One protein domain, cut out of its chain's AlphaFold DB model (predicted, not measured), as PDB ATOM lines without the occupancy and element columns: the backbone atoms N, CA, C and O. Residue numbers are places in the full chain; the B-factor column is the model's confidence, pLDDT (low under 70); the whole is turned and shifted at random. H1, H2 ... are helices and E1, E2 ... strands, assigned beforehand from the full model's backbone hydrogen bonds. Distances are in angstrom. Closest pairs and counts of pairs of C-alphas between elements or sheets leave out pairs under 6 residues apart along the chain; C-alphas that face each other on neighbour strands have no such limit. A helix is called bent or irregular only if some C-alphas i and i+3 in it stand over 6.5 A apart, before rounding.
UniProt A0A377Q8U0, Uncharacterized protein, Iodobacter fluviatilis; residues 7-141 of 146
ATOM      1  N   TYR A   7      39.835  13.836  46.722       36.00
ATOM      2  CA  TYR A   7      39.759  14.400  45.374       36.00
ATOM      3  C   TYR A   7      39.534  15.919  45.368       36.00
ATOM      4  O   TYR A   7      40.114  16.606  44.535       36.00
ATOM      5  N   ALA A   8      38.800  16.460  46.346       38.72
ATOM      6  CA  ALA A   8      38.555  17.899  46.444       38.72
ATOM      7  C   ALA A   8      39.862  18.670  46.704       38.72
ATOM      8  O   ALA A   8      40.149  19.652  46.033       38.72
ATOM      9  N   LEU A   9      40.711  18.177  47.615       39.22
ATOM     10  CA  LEU A   9      42.019  18.782  47.914       39.22
ATOM     11  C   LEU A   9      42.943  18.845  46.683       39.22
ATOM     12  O   LEU A   9      43.687  19.809  46.529       39.22
ATOM     13  N   HIS A  10      42.878  17.840  45.803       40.16
ATOM     14  CA  HIS A  10      43.666  17.803  44.571       40.16
ATOM     15  C   HIS A  10      43.189  18.844  43.550       40.16
ATOM     16  O   HIS A  10      44.014  19.602  43.039       40.16
ATOM     17  N   GLU A  11      41.880  18.945  43.312       44.50
ATOM     18  CA  GLU A  11      41.299  19.924  42.379       44.50
ATOM     19  C   GLU A  11      41.486  21.371  42.858       44.50
ATOM     20  O   GLU A  11      41.884  22.236  42.072       44.50
ATOM     21  N   TYR A  12      41.308  21.629  44.162       53.88
ATOM     22  CA  TYR A  12      41.602  22.941  44.752       53.88
ATOM     23  C   TYR A  12      43.087  23.300  44.615       53.88
ATOM     24  O   TYR A  12      43.408  24.460  44.360       53.88
ATOM     25  N   SER A  13      43.997  22.320  44.708       63.62
ATOM     26  CA  SER A  13      45.433  22.563  44.524       63.62
ATOM     27  C   SER A  13      45.796  22.914  43.078       63.62
ATOM     28  O   SER A  13      46.541  23.868  42.864       63.62
ATOM     29  N   GLU A  14      45.244  22.219  42.078       72.50
ATOM     30  CA  GLU A  14      45.573  22.468  40.668       72.50
ATOM     31  C   GLU A  14      45.028  23.809  40.184       72.50
ATOM     32  O   GLU A  14      45.719  24.557  39.487       72.50
ATOM     33  N   TYR A  15      43.798  24.139  40.580       74.81
ATOM     34  CA  TYR A  15      43.195  25.420  40.245       74.81
ATOM     35  C   TYR A  15      43.916  26.572  40.956       74.81
ATOM     36  O   TYR A  15      44.250  27.571  40.318       74.81
ATOM     37  N   ALA A  16      44.265  26.412  42.239       75.94
ATOM     38  CA  ALA A  16      45.063  27.400  42.960       75.94
ATOM     39  C   ALA A  16      46.449  27.604  42.324       75.94
ATOM     40  O   ALA A  16      46.866  28.748  42.165       75.94
ATOM     41  N   ILE A  17      47.130  26.534  41.890       81.81
ATOM     42  CA  ILE A  17      48.417  26.623  41.177       81.81
ATOM     43  C   ILE A  17      48.261  27.413  39.876       81.81
ATOM     44  O   ILE A  17      49.026  28.346  39.643       81.81
ATOM     45  N   LYS A  18      47.254  27.093  39.050       83.62
ATOM     46  CA  LYS A  18      47.008  27.813  37.789       83.62
ATOM     47  C   LYS A  18      46.748  29.300  38.028       83.62
ATOM     48  O   LYS A  18      47.342  30.127  37.341       83.62
ATOM     49  N   ARG A  19      45.924  29.651  39.023       84.38
ATOM     50  CA  ARG A  19      45.673  31.055  39.392       84.38
ATOM     51  C   ARG A  19      46.950  31.765  39.834       84.38
ATOM     52  O   ARG A  19      47.208  32.875  39.376       84.38
ATOM     53  N   SER A  20      47.768  31.125  40.671       87.44
ATOM     54  CA  SER A  20      49.060  31.679  41.088       87.44
ATOM     55  C   SER A  20      49.997  31.884  39.892       87.44
ATOM     56  O   SER A  20      50.629  32.929  39.800       87.44
ATOM     57  N   SER A  21      50.058  30.943  38.943       88.94
ATOM     58  CA  SER A  21      50.879  31.083  37.732       88.94
ATOM     59  C   SER A  21      50.413  32.223  36.823       88.94
ATOM     60  O   SER A  21      51.249  32.982  36.339       88.94
ATOM     61  N   ILE A  22      49.099  32.377  36.618       88.50
ATOM     62  CA  ILE A  22      48.534  33.496  35.845       88.50
ATOM     63  C   ILE A  22      48.860  34.824  36.529       88.50
ATOM     64  O   ILE A  22      49.305  35.760  35.865       88.50
ATOM     65  N   PHE A  23      48.683  34.899  37.851       91.00
ATOM     66  CA  PHE A  23      49.022  36.086  38.628       91.00
ATOM     67  C   PHE A  23      50.491  36.472  38.445       91.00
ATOM     68  O   PHE A  23      50.760  37.588  38.015       91.00
ATOM     69  N   VAL A  24      51.420  35.542  38.700       92.94
ATOM     70  CA  VAL A  24      52.870  35.771  38.574       92.94
ATOM     71  C   VAL A  24      53.223  36.262  37.172       92.94
ATOM     72  O   VAL A  24      53.803  37.332  37.034       92.94
ATOM     73  N   SER A  25      52.783  35.550  36.128       91.19
ATOM     74  CA  SER A  25      53.080  35.951  34.750       91.19
ATOM     75  C   SER A  25      52.511  37.327  34.400       91.19
ATOM     76  O   SER A  25      53.132  38.052  33.629       91.19
ATOM     77  N   THR A  26      51.339  37.687  34.927       90.06
ATOM     78  CA  THR A  26      50.717  38.989  34.650       90.06
ATOM     79  C   THR A  26      51.511  40.115  35.302       90.06
ATOM     80  O   THR A  26      51.894  41.070  34.634       90.06
ATOM     81  N   VAL A  27      51.778  40.003  36.602       92.06
ATOM     82  CA  VAL A  27      52.388  41.096  37.369       92.06
ATOM     83  C   VAL A  27      53.861  41.297  36.999       92.06
ATOM     84  O   VAL A  27      54.315  42.437  36.925       92.06
ATOM     85  N   GLU A  28      54.593  40.226  36.677       93.44
ATOM     86  CA  GLU A  28      55.982  40.320  36.208       93.44
ATOM     87  C   GLU A  28      56.086  41.010  34.840       93.44
ATOM     88  O   GLU A  28      56.964  41.853  34.647       93.44
ATOM     89  N   ASN A  29      55.161  40.728  33.912       90.25
ATOM     90  CA  ASN A  29      55.098  41.417  32.614       90.25
ATOM     91  C   ASN A  29      54.863  42.930  32.767       90.25
ATOM     92  O   ASN A  29      55.345  43.717  31.952       90.25
ATOM     93  N   ASP A  30      54.181  43.332  33.840       88.50
ATOM     94  CA  ASP A  30      53.921  44.733  34.175       88.50
ATOM     95  C   ASP A  30      55.013  45.365  35.063       88.50
ATOM     96  O   ASP A  30      54.912  46.539  35.437       88.50
ATOM     97  N   GLY A  31      56.091  44.627  35.357       90.50
ATOM     98  CA  GLY A  31      57.253  45.108  36.106       90.50
ATOM     99  C   GLY A  31      57.068  45.134  37.624       90.50
ATOM    100  O   GLY A  31      57.782  45.864  38.312       90.50
ATOM    101  N   PHE A  32      56.108  44.374  38.154       94.38
ATOM    102  CA  PHE A  32      55.967  44.152  39.589       94.38
ATOM    103  C   PHE A  32      56.881  43.019  40.055       94.38
ATOM    104  O   PHE A  32      57.135  42.052  39.341       94.38
ATOM    105  N   GLU A  33      57.321  43.120  41.302       96.12
ATOM    106  CA  GLU A  33      58.137  42.115  41.968       96.12
ATOM    107  C   GLU A  33      57.243  41.227  42.832       96.12
ATOM    108  O   GLU A  33      56.507  41.717  43.689       96.12
ATOM    109  N   VAL A  34      57.300  39.915  42.615       95.44
ATOM    110  CA  VAL A  34      56.511  38.944  43.378       95.44
ATOM    111  C   VAL A  34      57.141  38.708  44.750       95.44
ATOM    112  O   VAL A  34      58.323  38.384  44.866       95.44
ATOM    113  N   LEU A  35      56.334  38.831  45.802       95.50
ATOM    114  CA  LEU A  35      56.763  38.606  47.179       95.50
ATOM    115  C   LEU A  35      56.894  37.103  47.484       95.50
ATOM    116  O   LEU A  35      56.066  36.300  47.035       95.50
ATOM    117  N   PRO A  36      57.878  36.701  48.309       91.44
ATOM    118  CA  PRO A  36      58.011  35.322  48.753       91.44
ATOM    119  C   PRO A  36      56.901  34.969  49.748       91.44
ATOM    120  O   PRO A  36      56.682  35.684  50.716       91.44
ATOM    121  N   GLY A  37      56.244  33.825  49.556       88.38
ATOM    122  CA  GLY A  37      55.241  33.308  50.494       88.38
ATOM    123  C   GLY A  37      53.844  33.158  49.897       88.38
ATOM    124  O   GLY A  37      53.648  33.216  48.679       88.38
ATOM    125  N   ARG A  38      52.876  32.875  50.771       87.94
ATOM    126  CA  ARG A  38      51.451  32.715  50.452       87.94
ATOM    127  C   ARG A  38      50.634  33.445  51.510       87.94
ATOM    128  O   ARG A  38      50.916  33.320  52.698       87.94
ATOM    129  N   TYR A  39      49.644  34.197  51.052       87.69
ATOM    130  CA  TYR A  39      48.900  35.176  51.843       87.69
ATOM    131  C   TYR A  39      47.377  35.048  51.653       87.69
ATOM    132  O   TYR A  39      46.607  35.950  51.989       87.69
ATOM    133  N   GLY A  40      46.912  33.935  51.085       78.06
ATOM    134  CA  GLY A  40      45.491  33.586  51.078       78.06
ATOM    135  C   GLY A  40      45.082  32.822  52.336       78.06
ATOM    136  O   GLY A  40      45.917  32.508  53.190       78.06
ATOM    137  N   GLY A  41      43.784  32.541  52.469       68.19
ATOM    138  CA  GLY A  41      43.289  31.600  53.477       68.19
ATOM    139  C   GLY A  41      43.791  30.164  53.255       68.19
ATOM    140  O   GLY A  41      44.466  29.868  52.275       68.19
ATOM    141  N   GLU A  42      43.406  29.242  54.143       62.38
ATOM    142  CA  GLU A  42      43.840  27.825  54.152       62.38
ATOM    143  C   GLU A  42      43.679  27.096  52.800       62.38
ATOM    144  O   GLU A  42      44.412  26.153  52.505       62.38
ATOM    145  N   TYR A  43      42.761  27.567  51.951       63.69
ATOM    146  CA  TYR A  43      42.453  26.993  50.638       63.69
ATOM    147  C   TYR A  43      42.864  27.878  49.449       63.69
ATOM    148  O   TYR A  43      42.703  27.468  48.298       63.69
ATOM    149  N   ASN A  44      43.409  29.073  49.696       70.31
ATOM    150  CA  ASN A  44      43.793  30.030  48.662       70.31
ATOM    151  C   ASN A  44      45.307  30.267  48.684       70.31
ATOM    152  O   ASN A  44      45.873  30.775  49.645       70.31
ATOM    153  N   ASN A  45      45.980  29.951  47.577       75.31
ATOM    154  CA  ASN A  45      47.407  30.234  47.388       75.31
ATOM    155  C   ASN A  45      47.649  31.664  46.885       75.31
ATOM    156  O   ASN A  45      48.444  31.876  45.965       75.31
ATOM    157  N   ASP A  46      46.950  32.646  47.459       86.88
ATOM    158  CA  ASP A  46      47.092  34.026  47.006       86.88
ATOM    159  C   ASP A  46      48.524  34.494  47.251       86.88
ATOM    160  O   ASP A  46      49.100  34.306  48.326       86.88
ATOM    161  N   MET A  47      49.113  35.073  46.215       92.19
ATOM    162  CA  MET A  47      50.442  35.658  46.259       92.19
ATOM    163  C   MET A  47      50.317  37.177  46.320       92.19
ATOM    164  O   MET A  47      49.247  37.735  46.071       92.19
ATOM    165  N   LEU A  48      51.417  37.830  46.670       95.25
ATOM    166  CA  LEU A  48      51.526  39.279  46.641       95.25
ATOM    167  C   LEU A  48      52.562  39.697  45.604       95.25
ATOM    168  O   LEU A  48      53.534  38.980  45.374       95.25
ATOM    169  N   ALA A  49      52.367  40.868  45.012       96.44
ATOM    170  CA  ALA A  49      53.374  41.523  44.189       96.44
ATOM    171  C   ALA A  49      53.402  43.021  44.487       96.44
ATOM    172  O   ALA A  49      52.359  43.612  44.764       96.44
ATOM    173  N   ILE A  50      54.578  43.640  44.442       96.38
ATOM    174  CA  ILE A  50      54.744  45.072  44.689       96.38
ATOM    175  C   ILE A  50      55.430  45.755  43.514       96.38
ATOM    176  O   ILE A  50      56.396  45.256  42.946       96.38
ATOM    177  N   GLY A  51      54.924  46.925  43.149       94.38
ATOM    178  CA  GLY A  51      55.434  47.720  42.040       94.38
ATOM    179  C   GLY A  51      55.336  49.205  42.340       94.38
ATOM    180  O   GLY A  51      54.817  49.622  43.377       94.38
ATOM    181  N   LYS A  52      55.868  50.022  41.436       90.56
ATOM    182  CA  LYS A  52      55.700  51.477  41.477       90.56
ATOM    183  C   LYS A  52      54.597  51.886  40.514       90.56
ATOM    184  O   LYS A  52      54.543  51.400  39.385       90.56
ATOM    185  N   SER A  53      53.737  52.807  40.939       83.62
ATOM    186  CA  SER A  53      52.849  53.494  40.004       83.62
ATOM    187  C   SER A  53      53.691  54.329  39.035       83.62
ATOM    188  O   SER A  53      54.591  55.054  39.450       83.62
ATOM    189  N   LYS A  54      53.411  54.229  37.731       75.00
ATOM    190  CA  LYS A  54      54.119  55.009  36.698       75.00
ATOM    191  C   LYS A  54      53.747  56.496  36.720       75.00
ATOM    192  O   LYS A  54      54.493  57.321  36.207       75.00
ATOM    193  N   GLU A  55      52.598  56.827  37.302       74.50
ATOM    194  CA  GLU A  55      51.994  58.166  37.244       74.50
ATOM    195  C   GLU A  55      51.987  58.881  38.600       74.50
ATOM    196  O   GLU A  55      51.783  60.089  38.671       74.50
ATOM    197  N   GLN A  56      52.176  58.138  39.690       72.81
ATOM    198  CA  GLN A  56      52.110  58.646  41.058       72.81
ATOM    199  C   GLN A  56      53.308  58.084  41.824       72.81
ATOM    200  O   GLN A  56      53.654  56.927  41.617       72.81
ATOM    201  N   ASP A  57      53.929  58.844  42.729       84.62
ATOM    202  CA  ASP A  57      55.006  58.326  43.595       84.62
ATOM    203  C   ASP A  57      54.447  57.424  44.717       84.62
ATOM    204  O   ASP A  57      54.606  57.660  45.915       84.62
ATOM    205  N   LYS A  58      53.699  56.397  44.305       90.81
ATOM    206  CA  LYS A  58      53.009  55.436  45.156       90.81
ATOM    207  C   LYS A  58      53.527  54.033  44.886       90.81
ATOM    208  O   LYS A  58      53.794  53.653  43.741       90.81
ATOM    209  N   ASP A  59      53.652  53.262  45.953       93.81
ATOM    210  CA  ASP A  59      53.881  51.826  45.878       93.81
ATOM    211  C   ASP A  59      52.520  51.134  45.739       93.81
ATOM    212  O   ASP A  59      51.575  51.471  46.447       93.81
ATOM    213  N   ILE A  60      52.404  50.194  44.804       94.44
ATOM    214  CA  ILE A  60      51.180  49.422  44.577       94.44
ATOM    215  C   ILE A  60      51.432  47.992  45.043       94.44
ATOM    216  O   ILE A  60      52.312  47.329  44.497       94.44
ATOM    217  N   LEU A  61      50.653  47.522  46.016       95.75
ATOM    218  CA  LEU A  61      50.642  46.137  46.479       95.75
ATOM    219  C   LEU A  61      49.437  45.403  45.887       95.75
ATOM    220  O   LEU A  61      48.290  45.754  46.160       95.75
ATOM    221  N   LEU A  62      49.704  44.375  45.089       94.81
ATOM    222  CA  LEU A  62      48.697  43.568  44.415       94.81
ATOM    223  C   LEU A  62      48.497  42.234  45.110       94.81
ATOM    224  O   LEU A  62      49.458  41.508  45.361       94.81
ATOM    225  N   LEU A  63      47.233  41.907  45.356       93.25
ATOM    226  CA  LEU A  63      46.781  40.609  45.820       93.25
ATOM    227  C   LEU A  63      46.434  39.687  44.649       93.25
ATOM    228  O   LEU A  63      45.923  40.139  43.622       93.25
ATOM    229  N   GLY A  64      46.727  38.400  44.861       87.19
ATOM    230  CA  GLY A  64      46.534  37.279  43.946       87.19
ATOM    231  C   GLY A  64      45.209  37.255  43.185       87.19
ATOM    232  O   GLY A  64      44.216  37.847  43.603       87.19
ATOM    233  N   LEU A  65      45.215  36.517  42.070       84.31
ATOM    234  CA  LEU A  65      44.110  36.451  41.115       84.31
ATOM    235  C   LEU A  65      42.785  36.039  41.779       84.31
ATOM    236  O   LEU A  65      42.611  34.878  42.164       84.31
ATOM    237  N   LYS A  66      41.838  36.977  41.848       83.25
ATOM    238  CA  LYS A  66      40.448  36.721  42.230       83.25
ATOM    239  C   LYS A  66      39.594  36.416  41.000       83.25
ATOM    240  O   LYS A  66      39.927  36.779  39.874       83.25
ATOM    241  N   VAL A  67      38.488  35.726  41.233       73.38
ATOM    242  CA  VAL A  67      37.448  35.491  40.230       73.38
ATOM    243  C   VAL A  67      36.241  36.300  40.676       73.38
ATOM    244  O   VAL A  67      35.888  36.253  41.857       73.38
ATOM    245  N   THR A  68      35.659  37.077  39.772       70.44
ATOM    246  CA  THR A  68      34.409  37.791  40.042       70.44
ATOM    247  C   THR A  68      33.265  36.791  40.139       70.44
ATOM    248  O   THR A  68      33.214  35.836  39.363       70.44
ATOM    249  N   GLY A  69      32.360  36.987  41.097       67.19
ATOM    250  CA  GLY A  69      31.103  36.238  41.133       67.19
ATOM    251  C   GLY A  69      30.207  36.583  39.940       67.19
ATOM    252  O   GLY A  69      30.488  37.530  39.206       67.19
ATOM    253  N   ASP A  70      29.105  35.849  39.779       67.38
ATOM    254  CA  ASP A  70      28.124  36.081  38.703       67.38
ATOM    255  C   ASP A  70      27.534  37.508  38.733       67.38
ATOM    256  O   ASP A  70      27.148  38.045  37.699       67.38
ATOM    257  N   ASP A  71      27.531  38.144  39.909       71.00
ATOM    258  CA  ASP A  71      27.086  39.527  40.122       71.00
ATOM    259  C   ASP A  71      28.204  40.575  39.902       71.00
ATOM    260  O   ASP A  71      28.003  41.766  40.129       71.00
ATOM    261  N   GLY A  72      29.404  40.152  39.485       66.88
ATOM    262  CA  GLY A  72      30.580  41.015  39.304       66.88
ATOM    263  C   GLY A  72      31.358  41.316  40.591       66.88
ATOM    264  O   GLY A  72      32.395  41.981  40.549       66.88
ATOM    265  N   ASP A  73      30.900  40.800  41.734       74.69
ATOM    266  CA  ASP A  73      31.516  41.060  43.032       74.69
ATOM    267  C   ASP A  73      32.889  40.394  43.174       74.69
ATOM    268  O   ASP A  73      33.082  39.209  42.881       74.69
ATOM    269  N   LEU A  74      33.844  41.156  43.710       77.25
ATOM    270  CA  LEU A  74      35.177  40.676  44.051       77.25
ATOM    271  C   LEU A  74      35.237  40.320  45.539       77.25
ATOM    272  O   LEU A  74      35.109  41.182  46.410       77.25
ATOM    273  N   GLN A  75      35.471  39.043  45.843       79.50
ATOM    274  CA  GLN A  75      35.522  38.567  47.225       79.50
ATOM    275  C   GLN A  75      36.952  38.548  47.775       79.50
ATOM    276  O   GLN A  75      37.852  37.888  47.249       79.50
ATOM    277  N   LEU A  76      37.139  39.271  48.878       85.06
ATOM    278  CA  LEU A  76      38.335  39.205  49.714       85.06
ATOM    279  C   LEU A  76      38.131  38.186  50.836       85.06
ATOM    280  O   LEU A  76      37.058  38.126  51.441       85.06
ATOM    281  N   ASP A  77      39.173  37.422  51.157       85.31
ATOM    282  CA  ASP A  77      39.100  36.437  52.232       85.31
ATOM    283  C   ASP A  77      38.960  37.172  53.575       85.31
ATOM    284  O   ASP A  77      39.822  37.964  53.964       85.31
ATOM    285  N   MET A  78      37.887  36.882  54.315       85.00
ATOM    286  CA  MET A  78      37.623  37.467  55.642       85.00
ATOM    287  C   MET A  78      38.450  36.824  56.768       85.00
ATOM    288  O   MET A  78      38.417  37.290  57.905       85.00
ATOM    289  N   LYS A  79      39.146  35.722  56.466       85.62
ATOM    290  CA  LYS A  79      39.992  34.958  57.392       85.62
ATOM    291  C   LYS A  79      41.265  34.509  56.677       85.62
ATOM    292  O   LYS A  79      41.416  33.343  56.318       85.62
ATOM    293  N   SER A  80      42.148  35.465  56.417       86.62
ATOM    294  CA  SER A  80      43.484  35.227  55.877       86.62
ATOM    295  C   SER A  80      44.536  35.602  56.917       86.62
ATOM    296  O   SER A  80      44.353  36.554  57.677       86.62
ATOM    297  N   LEU A  81      45.629  34.831  56.967       85.62
ATOM    298  CA  LEU A  81      46.709  34.994  57.949       85.62
ATOM    299  C   LEU A  81      46.192  35.060  59.402       85.62
ATOM    300  O   LEU A  81      46.689  35.824  60.223       85.62
ATOM    301  N   GLY A  82      45.165  34.260  59.711       85.62
ATOM    302  CA  GLY A  82      44.440  34.291  60.980       85.62
ATOM    303  C   GLY A  82      43.010  34.804  60.805       85.62
ATOM    304  O   GLY A  82      42.302  34.402  59.882       85.62
ATOM    305  N   SER A  83      42.562  35.668  61.714       87.56
ATOM    306  CA  SER A  83      41.203  36.226  61.732       87.56
ATOM    307  C   SER A  83      41.076  37.561  60.992       87.56
ATOM    308  O   SER A  83      40.155  38.322  61.277       87.56
ATOM    309  N   HIS A  84      42.008  37.873  60.088       89.62
ATOM    310  CA  HIS A  84      42.070  39.173  59.430       89.62
ATOM    311  C   HIS A  84      41.442  39.130  58.035       89.62
ATOM    312  O   HIS A  84      41.602  38.160  57.287       89.62
ATOM    313  N   ARG A  85      40.755  40.214  57.667       90.19
ATOM    314  CA  ARG A  85      40.281  40.438  56.297       90.19
ATOM    315  C   ARG A  85      41.466  40.817  55.412       90.19
ATOM    316  O   ARG A  85      42.242  41.693  55.788       90.19
ATOM    317  N   GLN A  86      41.589  40.218  54.229       91.12
ATOM    318  CA  GLN A  86      42.637  40.592  53.275       91.12
ATOM    319  C   GLN A  86      42.643  42.099  53.007       91.12
ATOM    320  O   GLN A  86      41.591  42.730  52.900       91.12
ATOM    321  N   LEU A  87      43.849  42.650  52.886       91.25
ATOM    322  CA  LEU A  87      44.127  44.070  52.665       91.25
ATOM    323  C   LEU A  87      43.744  45.017  53.814       91.25
ATOM    324  O   LEU A  87      44.073  46.190  53.703       91.25
ATOM    325  N   SER A  88      43.115  44.560  54.908       91.56
ATOM    326  CA  SER A  88      42.951  45.376  56.132       91.56
ATOM    327  C   SER A  88      44.300  45.801  56.720       91.56
ATOM    328  O   SER A  88      45.319  45.151  56.468       91.56
ATOM    329  N   SER A  89      44.316  46.870  57.517       92.12
ATOM    330  CA  SER A  89      45.533  47.355  58.174       92.12
ATOM    331  C   SER A  89      46.192  46.268  59.028       92.12
ATOM    332  O   SER A  89      47.384  46.016  58.887       92.12
ATOM    333  N   GLU A  90      45.408  45.531  59.817       93.25
ATOM    334  CA  GLU A  90      45.914  44.449  60.663       93.25
ATOM    335  C   GLU A  90      46.473  43.294  59.828       93.25
ATOM    336  O   GLU A  90      47.470  42.670  60.188       93.25
ATOM    337  N   TRP A  91      45.854  43.006  58.682       94.25
ATOM    338  CA  TRP A  91      46.376  42.005  57.758       94.25
ATOM    339  C   TRP A  91      47.717  42.438  57.155       94.25
ATOM    340  O   TRP A  91      48.635  41.622  57.054       94.25
ATOM    341  N   LEU A  92      47.862  43.717  56.790       95.44
ATOM    342  CA  LEU A  92      49.115  44.270  56.272       95.44
ATOM    343  C   LEU A  92      50.231  44.240  57.326       95.44
ATOM    344  O   LEU A  92      51.365  43.900  56.986       95.44
ATOM    345  N   ASP A  93      49.912  44.491  58.597       94.56
ATOM    346  CA  ASP A  93      50.868  44.352  59.701       94.56
ATOM    347  C   ASP A  93      51.396  42.915  59.814       94.56
ATOM    348  O   ASP A  93      52.605  42.693  59.950       94.56
ATOM    349  N   VAL A  94      50.511  41.920  59.683       94.25
ATOM    350  CA  VAL A  94      50.900  40.502  59.688       94.25
ATOM    351  C   VAL A  94      51.739  40.149  58.457       94.25
ATOM    352  O   VAL A  94      52.723  39.415  58.584       94.25
ATOM    353  N   VAL A  95      51.423  40.696  57.280       95.00
ATOM    354  CA  VAL A  95      52.249  40.528  56.071       95.00
ATOM    355  C   VAL A  95      53.660  41.064  56.304       95.00
ATOM    356  O   VAL A  95      54.626  40.325  56.098       95.00
ATOM    357  N   VAL A  96      53.796  42.305  56.779       96.62
ATOM    358  CA  VAL A  96      55.097  42.930  57.070       96.62
ATOM    359  C   VAL A  96      55.872  42.105  58.093       96.62
ATOM    360  O   VAL A  96      57.051  41.811  57.882       96.62
ATOM    361  N   TYR A  97      55.215  41.675  59.173       95.06
ATOM    362  CA  TYR A  97      55.828  40.808  60.174       95.06
ATOM    363  C   TYR A  97      56.331  39.497  59.558       95.06
ATOM    364  O   TYR A  97      57.495  39.148  59.738       95.06
ATOM    365  N   SER A  98      55.497  38.803  58.778       93.00
ATOM    366  CA  SER A  98      55.854  37.522  58.156       93.00
ATOM    367  C   SER A  98      57.046  37.643  57.202       93.00
ATOM    368  O   SER A  98      57.935  36.794  57.213       93.00
ATOM    369  N   LEU A  99      57.114  38.728  56.426       95.44
ATOM    370  CA  LEU A  99      58.208  38.992  55.498       95.44
ATOM    371  C   LEU A  99      59.535  39.208  56.233       95.44
ATOM    372  O   LEU A  99      60.559  38.688  55.789       95.44
ATOM    373  N   ARG A 100      59.517  39.900  57.381       95.62
ATOM    374  CA  ARG A 100      60.707  40.109  58.229       95.62
ATOM    375  C   ARG A 100      61.279  38.816  58.804       95.62
ATOM    376  O   ARG A 100      62.457  38.790  59.147       95.62
ATOM    377  N   LEU A 101      60.487  37.745  58.892       92.44
ATOM    378  CA  LEU A 101      60.967  36.444  59.371       92.44
ATOM    379  C   LEU A 101      61.906  35.741  58.378       92.44
ATOM    380  O   LEU A 101      62.514  34.735  58.737       92.44
ATOM    381  N   SER A 102      62.039  36.244  57.146       89.44
ATOM    382  CA  SER A 102      62.962  35.696  56.149       89.44
ATOM    383  C   SER A 102      63.880  36.776  55.577       89.44
ATOM    384  O   SER A 102      63.449  37.893  55.293       89.44
ATOM    385  N   GLU A 103      65.146  36.432  55.333       88.62
ATOM    386  CA  GLU A 103      66.111  37.359  54.718       88.62
ATOM    387  C   GLU A 103      65.641  37.844  53.338       88.62
ATOM    388  O   GLU A 103      65.762  39.023  53.011       88.62
ATOM    389  N   GLN A 104      65.025  36.951  52.556       88.38
ATOM    390  CA  GLN A 104      64.481  37.260  51.231       88.38
ATOM    391  C   GLN A 104      63.282  38.217  51.302       88.38
ATOM    392  O   GLN A 104      63.105  39.031  50.402       88.38
ATOM    393  N   GLY A 105      62.473  38.154  52.364       92.50
ATOM    394  CA  GLY A 105      61.298  39.009  52.548       92.50
ATOM    395  C   GLY A 105      61.598  40.373  53.175       92.50
ATOM    396  O   GLY A 105      60.809  41.302  53.015       92.50
ATOM    397  N   CYS A 106      62.737  40.524  53.855       94.56
ATOM    398  CA  CYS A 106      63.036  41.705  54.667       94.56
ATOM    399  C   CYS A 106      62.987  43.023  53.868       94.56
ATOM    400  O   CYS A 106      62.350  43.983  54.293       94.56
ATOM    401  N   HIS A 107      63.562  43.059  52.661       95.50
ATOM    402  CA  HIS A 107      63.529  44.264  51.822       95.50
ATOM    403  C   HIS A 107      62.104  44.647  51.370       95.50
ATOM    404  O   HIS A 107      61.771  45.832  51.327       95.50
ATOM    405  N   PHE A 108      61.239  43.662  51.094       96.81
ATOM    406  CA  PHE A 108      59.824  43.905  50.802       96.81
ATOM    407  C   PHE A 108      59.084  44.442  52.027       96.81
ATOM    408  O   PHE A 108      58.301  45.383  51.899       96.81
ATOM    409  N   ALA A 109      59.356  43.883  53.210       96.94
ATOM    410  CA  ALA A 109      58.753  44.338  54.458       96.94
ATOM    411  C   ALA A 109      59.051  45.816  54.721       96.94
ATOM    412  O   ALA A 109      58.131  46.588  54.985       96.94
ATOM    413  N   GLU A 110      60.316  46.222  54.597       96.94
ATOM    414  CA  GLU A 110      60.723  47.610  54.820       96.94
ATOM    415  C   GLU A 110      60.124  48.558  53.777       96.94
ATOM    416  O   GLU A 110      59.663  49.646  54.121       96.94
ATOM    417  N   ARG A 111      60.038  48.132  52.511       96.12
ATOM    418  CA  ARG A 111      59.378  48.914  51.457       96.12
ATOM    419  C   ARG A 111      57.891  49.131  51.748       96.12
ATOM    420  O   ARG A 111      57.413  50.257  51.620       96.12
ATOM    421  N   ILE A 112      57.173  48.081  52.147       96.38
ATOM    422  CA  ILE A 112      55.743  48.156  52.485       96.38
ATOM    423  C   ILE A 112      55.538  49.030  53.723       96.38
ATOM    424  O   ILE A 112      54.725  49.950  53.685       96.38
ATOM    425  N   ALA A 113      56.310  48.802  54.787       96.56
ATOM    426  CA  ALA A 113      56.218  49.575  56.023       96.56
ATOM    427  C   ALA A 113      56.487  51.070  55.787       96.56
ATOM    428  O   ALA A 113      55.736  51.921  56.262       96.56
ATOM    429  N   ALA A 114      57.509  51.404  54.994       95.62
ATOM    430  CA  ALA A 114      57.822  52.785  54.639       95.62
ATOM    431  C   ALA A 114      56.759  53.431  53.737       95.62
ATOM    432  O   ALA A 114      56.581  54.650  53.770       95.62
ATOM    433  N   ALA A 115      56.081  52.653  52.888       94.44
ATOM    434  CA  ALA A 115      54.976  53.143  52.071       94.44
ATOM    435  C   ALA A 115      53.712  53.383  52.907       94.44
ATOM    436  O   ALA A 115      53.073  54.414  52.722       94.44
ATOM    437  N   LEU A 116      53.401  52.499  53.859       93.88
ATOM    438  CA  LEU A 116      52.298  52.671  54.810       93.88
ATOM    439  C   LEU A 116      52.489  53.910  55.685       93.88
ATOM    440  O   LEU A 116      51.617  54.770  55.726       93.88
ATOM    441  N   ALA A 117      53.656  54.046  56.319       93.69
ATOM    442  CA  ALA A 117      53.948  55.166  57.219       93.69
ATOM    443  C   ALA A 117      53.910  56.541  56.527       93.69
ATOM    444  O   ALA A 117      53.761  57.564  57.189       93.69
ATOM    445  N   ALA A 118      54.072  56.565  55.205       92.94
ATOM    446  CA  ALA A 118      54.055  57.777  54.399       92.94
ATOM    447  C   ALA A 118      52.733  57.985  53.633       92.94
ATOM    448  O   ALA A 118      52.666  58.906  52.824       92.94
ATOM    449  N   ASP A 119      51.727  57.125  53.835       90.56
ATOM    450  CA  ASP A 119      50.458  57.126  53.086       90.56
ATOM    451  C   ASP A 119      50.644  57.038  51.550       90.56
ATOM    452  O   ASP A 119      49.961  57.654  50.728       90.56
ATOM    453  N   ARG A 120      51.650  56.260  51.135       93.06
ATOM    454  CA  ARG A 120      52.041  56.047  49.729       93.06
ATOM    455  C   ARG A 120      51.719  54.646  49.229       93.06
ATOM    456  O   ARG A 120      52.008  54.355  48.068       93.06
ATOM    457  N   LEU A 121      51.189  53.767  50.082       93.56
ATOM    458  CA  LEU A 121      50.816  52.413  49.687       93.56
ATOM    459  C   LEU A 121      49.385  52.399  49.147       93.56
ATOM    460  O   LEU A 121      48.441  52.750  49.842       93.56
ATOM    461  N   VAL A 122      49.224  51.940  47.912       92.81
ATOM    462  CA  VAL A 122      47.924  51.613  47.323       92.81
ATOM    463  C   VAL A 122      47.806  50.105  47.279       92.81
ATOM    464  O   VAL A 122      48.711  49.430  46.790       92.81
ATOM    465  N   THR A 123      46.690  49.565  47.751       92.75
ATOM    466  CA  THR A 123      46.402  48.142  47.592       92.75
ATOM    467  C   THR A 123      45.511  47.917  46.378       92.75
ATOM    468  O   THR A 123      44.745  48.784  45.949       92.75
ATOM    469  N   GLY A 124      45.650  46.754  45.762       90.62
ATOM    470  CA  GLY A 124      44.857  46.374  44.611       90.62
ATOM    471  C   GLY A 124      44.725  44.870  44.497       90.62
ATOM    472  O   GLY A 124      45.414  44.106  45.172       90.62
ATOM    473  N   VAL A 125      43.825  44.456  43.624       90.00
ATOM    474  CA  VAL A 125      43.560  43.056  43.331       90.00
ATOM    475  C   VAL A 125      43.657  42.847  41.834       90.00
ATOM    476  O   VAL A 125      43.162  43.656  41.045       90.00
ATOM    477  N   VAL A 126      44.294  41.747  41.456       88.25
ATOM    478  CA  VAL A 126      44.249  41.235  40.090       88.25
ATOM    479  C   VAL A 126      43.063  40.281  39.997       88.25
ATOM    480  O   VAL A 126      42.903  39.426  40.863       88.25
ATOM    481  N   TYR A 127      42.224  40.400  38.977       85.19
ATOM    482  CA  TYR A 127      41.106  39.482  38.763       85.19
ATOM    483  C   TYR A 127      40.971  39.094  37.296       85.19
ATOM    484  O   TYR A 127      41.454  39.805  36.414       85.19
ATOM    485  N   LEU A 128      40.347  37.945  37.049       78.69
ATOM    486  CA  LEU A 128      39.933  37.532  35.713       78.69
ATOM    487  C   LEU A 128      38.492  37.989  35.499       78.69
ATOM    488  O   LEU A 128      37.611  37.586  36.258       78.69
ATOM    489  N   ASP A 129      38.273  38.822  34.493       71.31
ATOM    490  CA  ASP A 129      36.938  39.234  34.079       71.31
ATOM    491  C   ASP A 129      36.288  38.117  33.252       71.31
ATOM    492  O   ASP A 129      36.870  37.627  32.282       71.31
ATOM    493  N   GLY A 130      35.098  37.683  33.667       67.38
ATOM    494  CA  GLY A 130      34.358  36.611  33.006       67.38
ATOM    495  C   GLY A 130      33.724  37.008  31.669       67.38
ATOM    496  O   GLY A 130      33.398  36.121  30.887       67.38
ATOM    497  N   GLU A 131      33.552  38.303  31.385       71.56
ATOM    498  CA  GLU A 131      32.913  38.769  30.149       71.56
ATOM    499  C   GLU A 131      33.880  38.811  28.963       71.56
ATOM    500  O   GLU A 131      33.516  38.435  27.847       71.56
ATOM    501  N   ASP A 132      35.108  39.290  29.185       73.75
ATOM    502  CA  ASP A 132      36.118  39.440  28.130       73.75
ATOM    503  C   ASP A 132      37.329  38.510  28.281       73.75
ATOM    504  O   ASP A 132      38.245  38.574  27.456       73.75
ATOM    505  N   GLU A 133      37.319  37.642  29.298       71.38
ATOM    506  CA  GLU A 133      38.390  36.701  29.650       71.38
ATOM    507  C   GLU A 133      39.756  37.387  29.858       71.38
ATOM    508  O   GLU A 133      40.814  36.767  29.698       71.38
ATOM    509  N   LYS A 134      39.766  38.679  30.218       75.75
ATOM    510  CA  LYS A 134      41.004  39.433  30.453       75.75
ATOM    511  C   LYS A 134      41.335  39.534  31.925       75.75
ATOM    512  O   LYS A 134      40.476  39.671  32.792       75.75
ATOM    513  N   VAL A 135      42.635  39.552  32.198       77.50
ATOM    514  CA  VAL A 135      43.153  39.884  33.520       77.50
ATOM    515  C   VAL A 135      43.131  41.402  33.692       77.50
ATOM    516  O   VAL A 135      43.674  42.139  32.869       77.50
ATOM    517  N   LYS A 136      42.484  41.869  34.757       80.81
ATOM    518  CA  LYS A 136      42.309  43.286  35.087       80.81
ATOM    519  C   LYS A 136      42.812  43.566  36.500       80.81
ATOM    520  O   LYS A 136      42.874  42.681  37.352       80.81
ATOM    521  N   LEU A 137      43.174  44.823  36.744       82.25
ATOM    522  CA  LEU A 137      43.659  45.316  38.030       82.25
ATOM    523  C   LEU A 137      42.679  46.355  38.566       82.25
ATOM    524  O   LEU A 137      42.415  47.357  37.903       82.25
ATOM    525  N   ILE A 138      42.169  46.134  39.775       80.94
ATOM    526  CA  ILE A 138      41.351  47.108  40.504       80.94
ATOM    527  C   ILE A 138      42.122  47.584  41.728       80.94
ATOM    528  O   ILE A 138      42.676  46.786  42.482       80.94
ATOM    529  N   ARG A 139      42.151  48.903  41.928       80.19
ATOM    530  CA  ARG A 139      42.639  49.514  43.168       80.19
ATOM    531  C   ARG A 139      41.550  49.412  44.228       80.19
ATOM    532  O   ARG A 139      40.395  49.704  43.940       80.19
ATOM    533  N   ILE A 140      41.936  49.044  45.440       76.12
ATOM    534  CA  ILE A 140      41.054  49.037  46.602       76.12
ATOM    535  C   ILE A 140      41.414  50.264  47.439       76.12
ATOM    536  O   ILE A 140      42.529  50.361  47.953       76.12
ATOM    537  N   SER A 141      40.498  51.226  47.546       64.12
ATOM    538  CA  SER A 141      40.594  52.267  48.570       64.12
ATOM    539  C   SER A 141      40.097  51.696  49.892       64.12
ATOM    540  O   SER A 141      39.109  50.962  49.937       64.12
TER     541      SER A 141
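Overview. This is residues 7 to 141 of the 146 residues of an uncharacterized protein of Iodobacter fluviatilis (UniProt A0A377Q8U0). A strongly twisted sheet of four strands stands between helices: the long helix H1 runs slantwise over one face, and on the other face H3 crosses the strands near the start of E2 and E3. H2 folds back along H3 as a helical hairpin and is not itself on the sheet. The printed part has 135 residues with three named helices and four named strands, in the order H1 E1 E2 H2 H3 E3 E4. The mixed sheet has the order E1 E2 E3 E4, with E2 and E3 parallel and the other neighbours antiparallel; the class is mixed, helices and strands. The whole is compact, with a radius of gyration of the C-alphas of 14.5 A and spans of 41 by 32 by 25 A.

Arrangement. The inner strands E2, residues 59 to 67, and E3, residues 121 to 128, are parallel at 24 degrees, with N 61 and O 122 2.8 A apart. E2 bends by 54 degrees at residue 64. The edge strand E1, residues 48 to 52, forms an antiparallel hairpin with E2, with N 62 and O 49 2.8 A apart. The other edge strand, E4, residues 135 to 140, forms an antiparallel hairpin with E3, with N 125 and O 138 2.8 A apart. Residues 33 to 34 pair antiparallel with residues 49 to 50 of E1. H1, residues 7 to 29, is on the sheet at a height of 8.8 A, through its residues 16 to 28. It lies over E2 and only just over E3, where 3 of its C-alphas fall, and runs slantwise to the strands, at 36 degrees to E2 on the local plane. The closest C-alphas of H1 and E2 are those of Phe 23 and Leu 65, 5.5 A apart. H3, residues 103 to 117, is on the opposite face at a height of 9.7 A, which gives three layers, helices on both faces of a sheet. It lies over E2 and runs across the strands, at 68 degrees to E2 on the local plane; the closest C-alphas of the two are those of Asp 59 and Ala 115, 6.4 A apart. H2, residues 89 to 100, touches H3 with residues 95 to 100 alone, at a shallow tilt of 32 degrees, opposite ways; their closest C-alphas, of Leu 99 and Gly 105, are 4.3 A apart. E2, H2 with H3, and E3 form a strand-helix-strand unit, two parallel neighbour strands with helices between, and its crossover is right-handed. In H1 and H2 every O i to N i+4 pair is within hydrogen-bond range; in H3, 9 of 11 are.

Along the chain. E2 measures 23.8 A from C-alpha 59 to 67, and E3 23.1 A from C-alpha 121 to 128. E1 spans C-alphas 48 to 52, and E4 ends at C-alpha 140, (41.054, 49.037, 46.602). H1 is 33.6 A long, from C-alpha 7 at (39.759, 14.400, 45.374) to C-alpha 29. H2 runs from C-alpha 89 to 100, and H3, 21.7 A long, from C-alpha 103 to 117. H3 is irregular: C-alphas 104 and 107 are 7.1 A apart.

Size, cuts and confidence. The two C-alphas farthest apart, of Tyr 7 and Ala 118, are 46.6 A apart. The printed part has no cut. The links H1 to E1, with 18 residues, and E2 to H2, with 21, are long. The mean pLDDT of the printed part is 84.2; residues 7 to 13, 41 to 43, 69 to 70, 72, 130 and 141 are under 70.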